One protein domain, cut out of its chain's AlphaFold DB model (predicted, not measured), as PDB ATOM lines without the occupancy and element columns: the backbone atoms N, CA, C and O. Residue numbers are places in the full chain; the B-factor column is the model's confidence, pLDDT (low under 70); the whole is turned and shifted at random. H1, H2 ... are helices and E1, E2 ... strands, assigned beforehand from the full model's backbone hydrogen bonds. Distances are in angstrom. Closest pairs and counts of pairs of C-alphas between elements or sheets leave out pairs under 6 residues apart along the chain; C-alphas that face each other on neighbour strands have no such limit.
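AT A GLANCE: This is residues 294 to 388 of the 394 residues of the protein "Hypothetical protein" of Rotaria sp. Silwood1 (UniProt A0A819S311). Helix H2 is the core of a small helical body: H4 lies side by side with it, H5 crosses it at about a right angle, and H1 stands across its beginning, at residues 311 to 315. A hairpin of two strands, E1 and E2, forms an arm on this body, and its tip, residues 376 to 381, sticks out. The printed part has 95 residues with five named helices followed by two named strands, in the order H1, H2, H3, H4, H5, E1, E2; the sheet, E1 - E2, is antiparallel, and the class is mostly helix. The whole is compact, with a radius of gyration of the C-alphas of 13.6 A and spans of 35 by 34 by 24 A.

HOW THE PARTS SIT: H1, residues 294 to 303, touches H2, residues 311 to 325, with residues 311 to 315 of H2 alone; the closest C-alphas are those of Phe 296 and Pro 311, 4.9 A apart, and the lines are about perpendicular at 86 degrees. H2 is the hub, touching three helices. It touches H4, residues 341 to 350, at a shallow tilt of 11 degrees, opposite ways, closest at the C-alphas of Thr 319 and Cys 345, 5.0 A. It touches H5, residues 357 to 367, about perpendicular at 90 degrees, closest at the C-alphas of Ala 318 and Ala 362, 5.1 A. The helix packing is mostly crossed, but only just: of 3 touching pairs, 1 is at a shallow tilt. H1 and H5 are near each other. H3, residues 330 to 333, is close to H4 but not clearly touching, with the closest C-alphas, those of Leu 333 and Leu 341, 7.3 A apart. E1, residues 372 to 377, and E2, residues 380 to 385, form a hairpin, antiparallel at 161 degrees, with N 375 and O 382 at 2.8 A and N 384 and O 373 at 2.9 A, within hydrogen-bond range. H2 is apart from both strands. In H1, H2, H4 and H5 every O i to N i+4 pair is within hydrogen-bond range; H3 is too short for such a pair.

IN THESE COORDINATES: H1 begins at C-alpha 294 (100.516, 129.790, 123.797) and is 14.3 A long. H2 measures 21.1 A, from C-alpha 311 (94.940, 135.368, 127.185) to C-alpha 325. H3 has four residues. H4 measures 14.1 A and H5 15.4 A. E1 measures 15.4 A, and E2 measures 16.2 A, ending at C-alpha 385 (93.860, 130.106, 106.423).

THE WHOLE: The two C-alphas farthest apart, those of Arg 324 and Gln 379, are 39.6 A apart. The printed part has no cut, and no link is long. The mean pLDDT of the printed part is 81.2; residues 305 to 307, 330 to 339 and 377 to 388 are under 70.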
ATOM      1  N   CYS A 294      99.693 129.322 124.913       95.44
ATOM      2  CA  CYS A 294     100.516 129.790 123.797       95.44
ATOM      3  C   CYS A 294      99.703 130.298 122.589       95.44
ATOM      4  O   CYS A 294     100.046 131.345 122.038       95.44
ATOM      5  N   LEU A 295      98.594 129.637 122.225       95.81
ATOM      6  CA  LEU A 295      97.687 130.097 121.165       95.81
ATOM      7  C   LEU A 295      97.128 131.494 121.474       95.81
ATOM      8  O   LEU A 295      97.335 132.440 120.716       95.81
ATOM      9  N   PHE A 296      96.458 131.635 122.618       96.50
ATOM     10  CA  PHE A 296      95.822 132.886 123.028       96.50
ATOM     11  C   PHE A 296      96.841 133.998 123.266       96.50
ATOM     12  O   PHE A 296      96.601 135.128 122.869       96.50
ATOM     13  N   ALA A 297      97.998 133.686 123.854       95.50
ATOM     14  CA  ALA A 297      99.092 134.636 124.023       95.50
ATOM     15  C   ALA A 297      99.629 135.141 122.676       95.50
ATOM     16  O   ALA A 297      99.936 136.324 122.547       95.50
ATOM     17  N   SER A 298      99.699 134.270 121.665       94.88
ATOM     18  CA  SER A 298     100.161 134.654 120.325       94.88
ATOM     19  C   SER A 298      99.164 135.592 119.649       94.88
ATOM     20  O   SER A 298      99.573 136.594 119.073       94.88
ATOM     21  N   ILE A 299      97.862 135.322 119.784       94.38
ATOM     22  CA  ILE A 299      96.811 136.196 119.250       94.38
ATOM     23  C   ILE A 299      96.748 137.518 120.031       94.38
ATOM     24  O   ILE A 299      96.674 138.578 119.417       94.38
ATOM     25  N   CYS A 300      96.858 137.492 121.364       93.31
ATOM     26  CA  CYS A 300      96.941 138.706 122.179       93.31
ATOM     27  C   CYS A 300      98.100 139.597 121.734       93.31
ATOM     28  O   CYS A 300      97.884 140.776 121.522       93.31
ATOM     29  N   ASN A 301      99.302 139.059 121.510       90.44
ATOM     30  CA  ASN A 301     100.429 139.871 121.036       90.44
ATOM     31  C   ASN A 301     100.141 140.595 119.707       90.44
ATOM     32  O   ASN A 301     100.695 141.667 119.482       90.44
ATOM     33  N   ILE A 302      99.275 140.034 118.856       88.00
ATOM     34  CA  ILE A 302      98.848 140.646 117.590       88.00
ATOM     35  C   ILE A 302      97.753 141.701 117.829       88.00
ATOM     36  O   ILE A 302      97.804 142.767 117.227       88.00
ATOM     37  N   LEU A 303      96.784 141.431 118.712       84.75
ATOM     38  CA  LEU A 303      95.647 142.328 118.985       84.75
ATOM     39  C   LEU A 303      95.961 143.463 119.976       84.75
ATOM     40  O   LEU A 303      95.322 144.515 119.948       84.75
ATOM     41  N   CYS A 304      96.948 143.278 120.855       70.00
ATOM     42  CA  CYS A 304      97.285 144.202 121.943       70.00
ATOM     43  C   CYS A 304      97.822 145.559 121.477       70.00
ATOM     44  O   CYS A 304      98.001 146.454 122.300       70.00
ATOM     45  N   THR A 305      98.057 145.756 120.178       62.78
ATOM     46  CA  THR A 305      98.315 147.095 119.634       62.78
ATOM     47  C   THR A 305      97.102 148.019 119.760       62.78
ATOM     48  O   THR A 305      97.265 149.232 119.653       62.78
ATOM     49  N   CYS A 306      95.906 147.469 120.003       56.16
ATOM     50  CA  CYS A 306      94.653 148.221 120.044       56.16
ATOM     51  C   CYS A 306      93.939 148.161 121.408       56.16
ATOM     52  O   CYS A 306      93.290 149.136 121.780       56.16
ATOM     53  N   GLU A 307      94.078 147.078 122.186       66.25
ATOM     54  CA  GLU A 307      93.343 146.885 123.449       66.25
ATOM     55  C   GLU A 307      94.126 146.060 124.490       66.25
ATOM     56  O   GLU A 307      94.918 145.188 124.147       66.25
ATOM     57  N   ASN A 308      93.864 146.272 125.789       83.31
ATOM     58  CA  ASN A 308      94.462 145.499 126.893       83.31
ATOM     59  C   ASN A 308      93.846 144.084 127.018       83.31
ATOM     60  O   ASN A 308      93.249 143.732 128.041       83.31
ATOM     61  N   ILE A 309      93.964 143.264 125.971       91.50
ATOM     62  CA  ILE A 309      93.415 141.904 125.928       91.50
ATOM     63  C   ILE A 309      94.405 140.923 126.562       91.50
ATOM     64  O   ILE A 309      95.547 140.784 126.138       91.50
ATOM     65  N   THR A 310      93.946 140.176 127.565       94.81
ATOM     66  CA  THR A 310      94.731 139.098 128.187       94.81
ATOM     67  C   THR A 310      94.362 137.732 127.599       94.81
ATOM     68  O   THR A 310      93.215 137.547 127.181       94.81
ATOM     69  N   PRO A 311      95.260 136.725 127.640       95.62
ATOM     70  CA  PRO A 311      94.940 135.368 127.185       95.62
ATOM     71  C   PRO A 311      93.690 134.777 127.854       95.62
ATOM     72  O   PRO A 311      92.882 134.124 127.200       95.62
ATOM     73  N   ALA A 312      93.487 135.055 129.147       95.88
ATOM     74  CA  ALA A 312      92.299 134.627 129.887       95.88
ATOM     75  C   ALA A 312      91.013 135.316 129.393       95.88
ATOM     76  O   ALA A 312      89.974 134.669 129.270       95.88
ATOM     77  N   SER A 313      91.081 136.614 129.070       95.44
ATOM     78  CA  SER A 313      89.959 137.336 128.457       95.44
ATOM     79  C   SER A 313      89.619 136.750 127.086       95.44
ATOM     80  O   SER A 313      88.456 136.459 126.815       95.44
ATOM     81  N   LEU A 314      90.630 136.487 126.255       95.69
ATOM     82  CA  LEU A 314      90.434 135.951 124.911       95.69
ATOM     83  C   LEU A 314      89.851 134.525 124.928       95.69
ATOM     84  O   LEU A 314      88.932 134.232 124.165       95.69
ATOM     85  N   ARG A 315      90.280 133.669 125.869       96.75
ATOM     86  CA  ARG A 315      89.646 132.362 126.152       96.75
ATOM     87  C   ARG A 315      88.163 132.497 126.460       96.75
ATOM     88  O   ARG A 315      87.327 131.783 125.903       96.75
ATOM     89  N   LYS A 316      87.826 133.418 127.361       96.69
ATOM     90  CA  LYS A 316      86.440 133.672 127.752       96.69
ATOM     91  C   LYS A 316      85.603 134.172 126.574       96.69
ATOM     92  O   LYS A 316      84.450 133.780 126.426       96.69
ATOM     93  N   GLN A 317      86.174 135.007 125.712       95.69
ATOM     94  CA  GLN A 317      85.495 135.487 124.508       95.69
ATOM     95  C   GLN A 317      85.234 134.355 123.509       95.69
ATOM     96  O   GLN A 317      84.090 134.187 123.088       95.69
ATOM     97  N   ALA A 318      86.245 133.532 123.214       95.75
ATOM     98  CA  ALA A 318      86.118 132.376 122.325       95.75
ATOM     99  C   ALA A 318      85.041 131.391 122.817       95.75
ATOM    100  O   ALA A 318      84.138 131.001 122.079       95.75
ATOM    101  N   THR A 319      85.073 131.044 124.105       95.62
ATOM    102  CA  THR A 319      84.096 130.126 124.716       95.62
ATOM    103  C   THR A 319      82.685 130.714 124.755       95.62
ATOM    104  O   THR A 319      81.729 130.019 124.422       95.62
ATOM    105  N   ASN A 320      82.526 132.003 125.066       95.69
ATOM    106  CA  ASN A 320      81.229 132.684 124.983       95.69
ATOM    107  C   ASN A 320      80.685 132.746 123.555       95.69
ATOM    108  O   ASN A 320      79.475 132.632 123.353       95.69
ATOM    109  N   TYR A 321      81.552 132.937 122.561       95.38
ATOM    110  CA  TYR A 321      81.161 132.875 121.157       95.38
ATOM    111  C   TYR A 321      80.644 131.474 120.797       95.38
ATOM    112  O   TYR A 321      79.516 131.338 120.322       95.38
ATOM    113  N   ASN A 322      81.395 130.428 121.146       92.69
ATOM    114  CA  ASN A 322      81.001 129.039 120.909       92.69
ATOM    115  C   ASN A 322      79.692 128.655 121.620       92.69
ATOM    116  O   ASN A 322      78.827 128.016 121.013       92.69
ATOM    117  N   ARG A 323      79.490 129.098 122.872       92.81
ATOM    118  CA  ARG A 323      78.215 128.930 123.595       92.81
ATOM    119  C   ARG A 323      77.050 129.572 122.835       92.81
ATOM    120  O   ARG A 323      76.029 128.921 122.640       92.81
ATOM    121  N   ARG A 324      77.206 130.822 122.373       92.56
ATOM    122  CA  ARG A 324      76.164 131.554 121.623       92.56
ATOM    123  C   ARG A 324      75.824 130.892 120.291       92.56
ATOM    124  O   ARG A 324      74.652 130.811 119.941       92.56
ATOM    125  N   ARG A 325      76.832 130.394 119.571       89.69
ATOM    126  CA  ARG A 325      76.643 129.663 118.309       89.69
ATOM    127  C   ARG A 325      75.931 128.321 118.520       89.69
ATOM    128  O   ARG A 325      75.304 127.808 117.596       89.69
ATOM    129  N   GLY A 326      76.039 127.739 119.718       84.81
ATOM    130  CA  GLY A 326      75.405 126.469 120.081       84.81
ATOM    131  C   GLY A 326      75.970 125.255 119.335       84.81
ATOM    132  O   GLY A 326      75.392 124.172 119.401       84.81
ATOM    133  N   LYS A 327      77.076 125.429 118.604       75.81
ATOM    134  CA  LYS A 327      77.741 124.396 117.812       75.81
ATOM    135  C   LYS A 327      79.245 124.632 117.845       75.81
ATOM    136  O   LYS A 327      79.702 125.732 117.554       75.81
ATOM    137  N   ILE A 328      79.977 123.572 118.148       76.25
ATOM    138  CA  ILE A 328      81.395 123.413 117.834       76.25
ATOM    139  C   ILE A 328      81.464 122.236 116.865       76.25
ATOM    140  O   ILE A 328      80.587 121.370 116.905       76.25
ATOM    141  N   ASP A 329      82.453 122.235 115.973       72.88
ATOM    142  CA  ASP A 329      82.654 121.127 115.044       72.88
ATOM    143  C   ASP A 329      82.694 119.794 115.805       72.88
ATOM    144  O   ASP A 329      83.360 119.691 116.840       72.88
ATOM    145  N   GLU A 330      81.947 118.789 115.347       63.62
ATOM    146  CA  GLU A 330      81.794 117.531 116.093       63.62
ATOM    147  C   GLU A 330      83.153 116.847 116.296       63.62
ATOM    148  O   GLU A 330      83.415 116.287 117.359       63.62
ATOM    149  N   GLU A 331      84.066 117.003 115.336       62.16
ATOM    150  CA  GLU A 331      85.447 116.520 115.412       62.16
ATOM    151  C   GLU A 331      86.236 117.132 116.587       62.16
ATOM    152  O   GLU A 331      87.022 116.439 117.233       62.16
ATOM    153  N   CYS A 332      85.953 118.385 116.965       61.59
ATOM    154  CA  CYS A 332      86.550 119.021 118.144       61.59
ATOM    155  C   CYS A 332      85.965 118.501 119.472       61.59
ATOM    156  O   CYS A 332      86.654 118.519 120.491       61.59
ATOM    157  N   LEU A 333      84.708 118.041 119.490       63.81
ATOM    158  CA  LEU A 333      84.027 117.569 120.708       63.81
ATOM    159  C   LEU A 333      84.283 116.083 121.011       63.81
ATOM    160  O   LEU A 333      84.176 115.658 122.166       63.81
ATOM    161  N   LEU A 334      84.620 115.292 119.989       58.38
ATOM    162  CA  LEU A 334      84.799 113.841 120.087       58.38
ATOM    163  C   LEU A 334      86.113 113.414 120.764       58.38
ATOM    164  O   LEU A 334      86.250 112.246 121.126       58.38
ATOM    165  N   SER A 335      87.066 114.329 120.961       57.62
ATOM    166  CA  SER A 335      88.417 113.976 121.410       57.62
ATOM    167  C   SER A 335      88.563 113.775 122.924       57.62
ATOM    168  O   SER A 335      89.396 112.960 123.317       57.62
ATOM    169  N   GLU A 336      87.779 114.436 123.797       54.12
ATOM    170  CA  GLU A 336      88.072 114.381 125.249       54.12
ATOM    171  C   GLU A 336      86.898 114.505 126.247       54.12
ATOM    172  O   GLU A 336      87.070 114.120 127.404       54.12
ATOM    173  N   THR A 337      85.724 115.041 125.888       55.66
ATOM    174  CA  THR A 337      84.734 115.492 126.904       55.66
ATOM    175  C   THR A 337      83.346 114.868 126.824       55.66
ATOM    176  O   THR A 337      82.503 115.186 127.657       55.66
ATOM    177  N   GLY A 338      83.081 113.958 125.887       52.41
ATOM    178  CA  GLY A 338      81.761 113.334 125.779       52.41
ATOM    179  C   GLY A 338      80.660 114.367 125.504       52.41
ATOM    180  O   GLY A 338      79.840 114.669 126.366       52.41
ATOM    181  N   ASN A 339      80.628 114.898 124.280       59.03
ATOM    182  CA  ASN A 339      79.474 115.560 123.649       59.03
ATOM    183  C   ASN A 339      78.795 116.731 124.389       59.03
ATOM    184  O   ASN A 339      77.660 117.076 124.059       59.03
ATOM    185  N   ARG A 340      79.431 117.387 125.368       84.25
ATOM    186  CA  ARG A 340      78.821 118.543 126.048       84.25
ATOM    187  C   ARG A 340      79.614 119.815 125.787       84.25
ATOM    188  O   ARG A 340      80.588 120.090 126.481       84.25
ATOM    189  N   LEU A 341      79.124 120.605 124.826       88.00
ATOM    190  CA  LEU A 341      79.589 121.962 124.506       88.00
ATOM    191  C   LEU A 341      79.890 122.781 125.769       88.00
ATOM    192  O   LEU A 341      80.954 123.374 125.880       88.00
ATOM    193  N   GLU A 342      78.994 122.744 126.756       91.38
ATOM    194  CA  GLU A 342      79.169 123.502 127.996       91.38
ATOM    195  C   GLU A 342      80.380 123.038 128.814       91.38
ATOM    196  O   GLU A 342      81.128 123.859 129.331       91.38
ATOM    197  N   GLN A 343      80.627 121.726 128.891       90.19
ATOM    198  CA  GLN A 343      81.789 121.185 129.604       90.19
ATOM    199  C   GLN A 343      83.094 121.526 128.884       90.19
ATOM    200  O   GLN A 343      84.097 121.811 129.535       90.19
ATOM    201  N   TYR A 344      83.074 121.523 127.548       91.69
ATOM    202  CA  TYR A 344      84.197 121.976 126.737       91.69
ATOM    203  C   TYR A 344      84.492 123.460 126.978       91.69
ATOM    204  O   TYR A 344      85.617 123.804 127.343       91.69
ATOM    205  N   CYS A 345      83.481 124.325 126.853       93.56
ATOM    206  CA  CYS A 345      83.622 125.763 127.070       93.56
ATOM    207  C   CYS A 345      84.098 126.072 128.494       93.56
ATOM    208  O   CYS A 345      85.026 126.855 128.672       93.56
ATOM    209  N   ASP A 346      83.549 125.396 129.505       94.19
ATOM    210  CA  ASP A 346      83.991 125.536 130.892       94.19
ATOM    211  C   ASP A 346      85.445 125.106 131.099       94.19
ATOM    212  O   ASP A 346      86.199 125.805 131.781       94.19
ATOM    213  N   LYS A 347      85.862 123.973 130.517       93.25
ATOM    214  CA  LYS A 347      87.253 123.502 130.586       93.25
ATOM    215  C   LYS A 347      88.192 124.505 129.916       93.25
ATOM    216  O   LYS A 347      89.209 124.862 130.509       93.25
ATOM    217  N   MET A 348      87.851 124.973 128.718       94.81
ATOM    218  CA  MET A 348      88.667 125.908 127.938       94.81
ATOM    219  C   MET A 348      88.788 127.288 128.605       94.81
ATOM    220  O   MET A 348      89.850 127.906 128.539       94.81
ATOM    221  N   GLU A 349      87.727 127.750 129.276       95.88
ATOM    222  CA  GLU A 349      87.691 129.027 130.002       95.88
ATOM    223  C   GLU A 349      88.452 128.966 131.337       95.88
ATOM    224  O   GLU A 349      89.153 129.913 131.689       95.88
ATOM    225  N   LYS A 350      88.322 127.864 132.091       95.38
ATOM    226  CA  LYS A 350      88.820 127.757 133.481       95.38
ATOM    227  C   LYS A 350      90.217 127.148 133.605       95.38
ATOM    228  O   LYS A 350      90.787 127.168 134.695       95.38
ATOM    229  N   THR A 351      90.757 126.561 132.540       94.81
ATOM    230  CA  THR A 351      92.041 125.846 132.573       94.81
ATOM    231  C   THR A 351      92.979 126.315 131.465       94.81
ATOM    232  O   THR A 351      92.565 126.967 130.511       94.81
ATOM    233  N   ASN A 352      94.248 125.915 131.548       94.12
ATOM    234  CA  ASN A 352      95.221 126.101 130.468       94.12
ATOM    235  C   ASN A 352      95.087 124.999 129.397       94.12
ATOM    236  O   ASN A 352      96.093 124.472 128.927       94.12
ATOM    237  N   ALA A 353      93.862 124.588 129.053       93.69
ATOM    238  CA  ALA A 353      93.639 123.636 127.969       93.69
ATOM    239  C   ALA A 353      94.166 124.215 126.648       93.69
ATOM    240  O   ALA A 353      94.064 125.424 126.409       93.69
ATOM    241  N   TRP A 354      94.750 123.360 125.811       93.88
ATOM    242  CA  TRP A 354      95.263 123.766 124.506       93.88
ATOM    243  C   TRP A 354      94.091 124.143 123.608       93.88
ATOM    244  O   TRP A 354      93.192 123.331 123.406       93.88
ATOM    245  N   GLY A 355      94.098 125.376 123.106       93.00
ATOM    246  CA  GLY A 355      93.148 125.798 122.083       93.00
ATOM    247  C   GLY A 355      93.587 125.320 120.701       93.00
ATOM    248  O   GLY A 355      94.774 125.070 120.473       93.00
ATOM    249  N   GLY A 356      92.630 125.218 119.784       91.81
ATOM    250  CA  GLY A 356      92.877 124.816 118.401       91.81
ATOM    251  C   GLY A 356      92.001 125.576 117.412       91.81
ATOM    252  O   GLY A 356      91.675 126.745 117.619       91.81
ATOM    253  N   GLU A 357      91.601 124.895 116.342       89.94
ATOM    254  CA  GLU A 357      90.802 125.469 115.254       89.94
ATOM    255  C   GLU A 357      89.477 126.082 115.745       89.94
ATOM    256  O   GLU A 357      89.098 127.169 115.308       89.94
ATOM    257  N   ALA A 358      88.798 125.436 116.702       91.69
ATOM    258  CA  ALA A 358      87.542 125.935 117.268       91.69
ATOM    259  C   ALA A 358      87.704 127.319 117.922       91.69
ATOM    260  O   ALA A 358      86.875 128.206 117.715       91.69
ATOM    261  N   GLU A 359      88.784 127.527 118.675       94.88
ATOM    262  CA  GLU A 359      89.095 128.809 119.312       94.88
ATOM    263  C   GLU A 359      89.527 129.852 118.283       94.88
ATOM    264  O   GLU A 359      89.085 130.997 118.362       94.88
ATOM    265  N   ILE A 360      90.363 129.467 117.313       94.75
ATOM    266  CA  ILE A 360      90.837 130.358 116.245       94.75
ATOM    267  C   ILE A 360      89.649 130.902 115.456       94.75
ATOM    268  O   ILE A 360      89.538 132.115 115.270       94.75
ATOM    269  N   ARG A 361      88.729 130.024 115.046       91.06
ATOM    270  CA  ARG A 361      87.508 130.406 114.334       91.06
ATOM    271  C   ARG A 361      86.633 131.323 115.180       91.06
ATOM    272  O   ARG A 361      86.230 132.373 114.693       91.06
ATOM    273  N   ALA A 362      86.384 130.956 116.437       93.56
ATOM    274  CA  ALA A 362      85.559 131.748 117.342       93.56
ATOM    275  C   ALA A 362      86.112 133.167 117.547       93.56
ATOM    276  O   ALA A 362      85.346 134.124 117.524       93.56
ATOM    277  N   ILE A 363      87.431 133.307 117.715       94.94
ATOM    278  CA  ILE A 363      88.090 134.610 117.879       94.94
ATOM    279  C   ILE A 363      88.049 135.408 116.575       94.94
ATOM    280  O   ILE A 363      87.714 136.589 116.603       94.94
ATOM    281  N   ALA A 364      88.365 134.772 115.443       93.56
ATOM    282  CA  ALA A 364      88.325 135.407 114.131       93.56
ATOM    283  C   ALA A 364      86.930 135.974 113.824       93.56
ATOM    284  O   ALA A 364      86.800 137.136 113.455       93.56
ATOM    285  N   GLU A 365      85.884 135.174 114.051       90.44
ATOM    286  CA  GLU A 365      84.494 135.580 113.835       90.44
ATOM    287  C   GLU A 365      84.024 136.621 114.870       90.44
ATOM    288  O   GLU A 365      83.254 137.510 114.521       90.44
ATOM    289  N   SER A 366      84.461 136.551 116.135       92.12
ATOM    290  CA  SER A 366      84.004 137.498 117.167       92.12
ATOM    291  C   SER A 366      84.656 138.877 117.091       92.12
ATOM    292  O   SER A 366      84.102 139.820 117.645       92.12
ATOM    293  N   HIS A 367      85.842 138.970 116.487       88.69
ATOM    294  CA  HIS A 367      86.605 140.215 116.322       88.69
ATOM    295  C   HIS A 367      86.564 140.759 114.893       88.69
ATOM    296  O   HIS A 367      87.169 141.791 114.634       88.69
ATOM    297  N   ASP A 368      85.888 140.063 113.976       87.56
ATOM    298  CA  ASP A 368      85.880 140.371 112.541       87.56
ATOM    299  C   ASP A 368      87.299 140.504 111.949       87.56
ATOM    300  O   ASP A 368      87.662 141.468 111.278       87.56
ATOM    301  N   ILE A 369      88.150 139.513 112.242       88.25
ATOM    302  CA  ILE A 369      89.548 139.470 111.793       88.25
ATOM    303  C   ILE A 369      89.869 138.176 111.050       88.25
ATOM    304  O   ILE A 369      89.255 137.129 111.253       88.25
ATOM    305  N   ILE A 370      90.922 138.222 110.233       86.81
ATOM    306  CA  ILE A 370      91.484 137.042 109.571       86.81
ATOM    307  C   ILE A 370      92.701 136.560 110.360       86.81
ATOM    308  O   ILE A 370      93.708 137.263 110.458       86.81
ATOM    309  N   ILE A 371      92.643 135.322 110.852       89.38
ATOM    310  CA  ILE A 371      93.782 134.655 111.492       89.38
ATOM    311  C   ILE A 371      94.401 133.667 110.498       89.38
ATOM    312  O   ILE A 371      93.734 132.759 109.998       89.38
ATOM    313  N   ARG A 372      95.693 133.851 110.200       87.38
ATOM    314  CA  ARG A 372      96.483 132.938 109.360       87.38
ATOM    315  C   ARG A 372      97.431 132.133 110.234       87.38
ATOM    316  O   ARG A 372      98.248 132.715 110.946       87.38
ATOM    317  N   VAL A 373      97.349 130.811 110.149       88.25
ATOM    318  CA  VAL A 373      98.221 129.904 110.894       88.25
ATOM    319  C   VAL A 373      99.348 129.460 109.971       88.25
ATOM    320  O   VAL A 373      99.132 128.862 108.918       88.25
ATOM    321  N   VAL A 374     100.583 129.783 110.348       82.88
ATOM    322  CA  VAL A 374     101.773 129.342 109.616       82.88
ATOM    323  C   VAL A 374     102.303 128.088 110.294       82.88
ATOM    324  O   VAL A 374     102.904 128.150 111.365       82.88
ATOM    325  N   ASN A 375     102.072 126.940 109.669       79.12
ATOM    326  CA  ASN A 375     102.611 125.676 110.130       79.12
ATOM    327  C   ASN A 375     104.052 125.531 109.626       79.12
ATOM    328  O   ASN A 375     104.314 125.301 108.439       79.12
ATOM    329  N   VAL A 376     104.995 125.703 110.547       71.06
ATOM    330  CA  VAL A 376     106.423 125.535 110.285       71.06
ATOM    331  C   VAL A 376     106.775 124.071 110.531       71.06
ATOM    332  O   VAL A 376     107.148 123.683 111.637       71.06
ATOM    333  N   ASN A 377     106.648 123.238 109.499       67.00
ATOM    334  CA  ASN A 377     107.231 121.903 109.524       67.00
ATOM    335  C   ASN A 377     108.720 122.027 109.132       67.00
ATOM    336  O   ASN A 377     109.021 122.695 108.140       67.00
ATOM    337  N   PRO A 378     109.666 121.382 109.844       49.28
ATOM    338  CA  PRO A 378     111.095 121.419 109.504       49.28
ATOM    339  C   PRO A 378     111.427 120.958 108.071       49.28
ATOM    340  O   PRO A 378     112.530 121.199 107.595       49.28
ATOM    341  N   GLN A 379     110.490 120.315 107.369       46.12
ATOM    342  CA  GLN A 379     110.633 119.918 105.966       46.12
ATOM    343  C   GLN A 379     109.793 120.762 104.984       46.12
ATOM    344  O   GLN A 379     109.977 120.626 103.775       46.12
ATOM    345  N   LYS A 380     108.862 121.608 105.458       43.16
ATOM    346  CA  LYS A 380     107.958 122.408 104.608       43.16
ATOM    347  C   LYS A 380     107.304 123.559 105.390       43.16
ATOM    348  O   LYS A 380     106.666 123.331 106.412       43.16
ATOM    349  N   LEU A 381     107.366 124.782 104.864       42.78
ATOM    350  CA  LEU A 381     106.525 125.884 105.341       42.78
ATOM    351  C   LEU A 381     105.141 125.769 104.681       42.78
ATOM    352  O   LEU A 381     105.045 125.825 103.455       42.78
ATOM    353  N   CYS A 382     104.081 125.592 105.468       47.50
ATOM    354  CA  CYS A 382     102.696 125.610 104.988       47.50
ATOM    355  C   CYS A 382     101.933 126.745 105.676       47.50
ATOM    356  O   CYS A 382     102.047 126.922 106.885       47.50
ATOM    357  N   VAL A 383     101.124 127.491 104.925       47.28
ATOM    358  CA  VAL A 383     100.234 128.518 105.480       47.28
ATOM    359  C   VAL A 383      98.797 128.027 105.325       47.28
ATOM    360  O   VAL A 383      98.320 127.888 104.200       47.28
ATOM    361  N   SER A 384      98.108 127.751 106.433       51.00
ATOM    362  CA  SER A 384      96.663 127.502 106.447       51.00
ATOM    363  C   SER A 384      95.918 128.795 106.791       51.00
ATOM    364  O   SER A 384      96.322 129.576 107.658       51.00
ATOM    365  N   ILE A 385      94.825 129.058 106.072       47.72
ATOM    366  CA  ILE A 385      93.860 130.106 106.423       47.72
ATOM    367  C   ILE A 385      92.682 129.381 107.057       47.72
ATOM    368  O   ILE A 385      92.013 128.609 106.374       47.72
ATOM    369  N   GLU A 386      92.457 129.592 108.350       54.16
ATOM    370  CA  GLU A 386      91.491 128.784 109.110       54.16
ATOM    371  C   GLU A 386      90.139 129.481 109.323       54.16
ATOM    372  O   GLU A 386      89.164 128.823 109.690       54.16
ATOM    373  N   SER A 387      90.017 130.783 109.028       49.44
ATOM    374  CA  SER A 387      88.718 131.467 109.072       49.44
ATOM    375  C   SER A 387      88.657 132.735 108.208       49.44
ATOM    376  O   SER A 387      89.593 133.536 108.199       49.44
ATOM    377  N   MET A 388      87.535 132.915 107.502       44.16
ATOM    378  CA  MET A 388      87.066 134.184 106.934       44.16
ATOM    379  C   MET A 388      85.730 134.504 107.608       44.16
ATOM    380  O   MET A 388      84.800 133.699 107.512       44.16
TER     381      MET A 388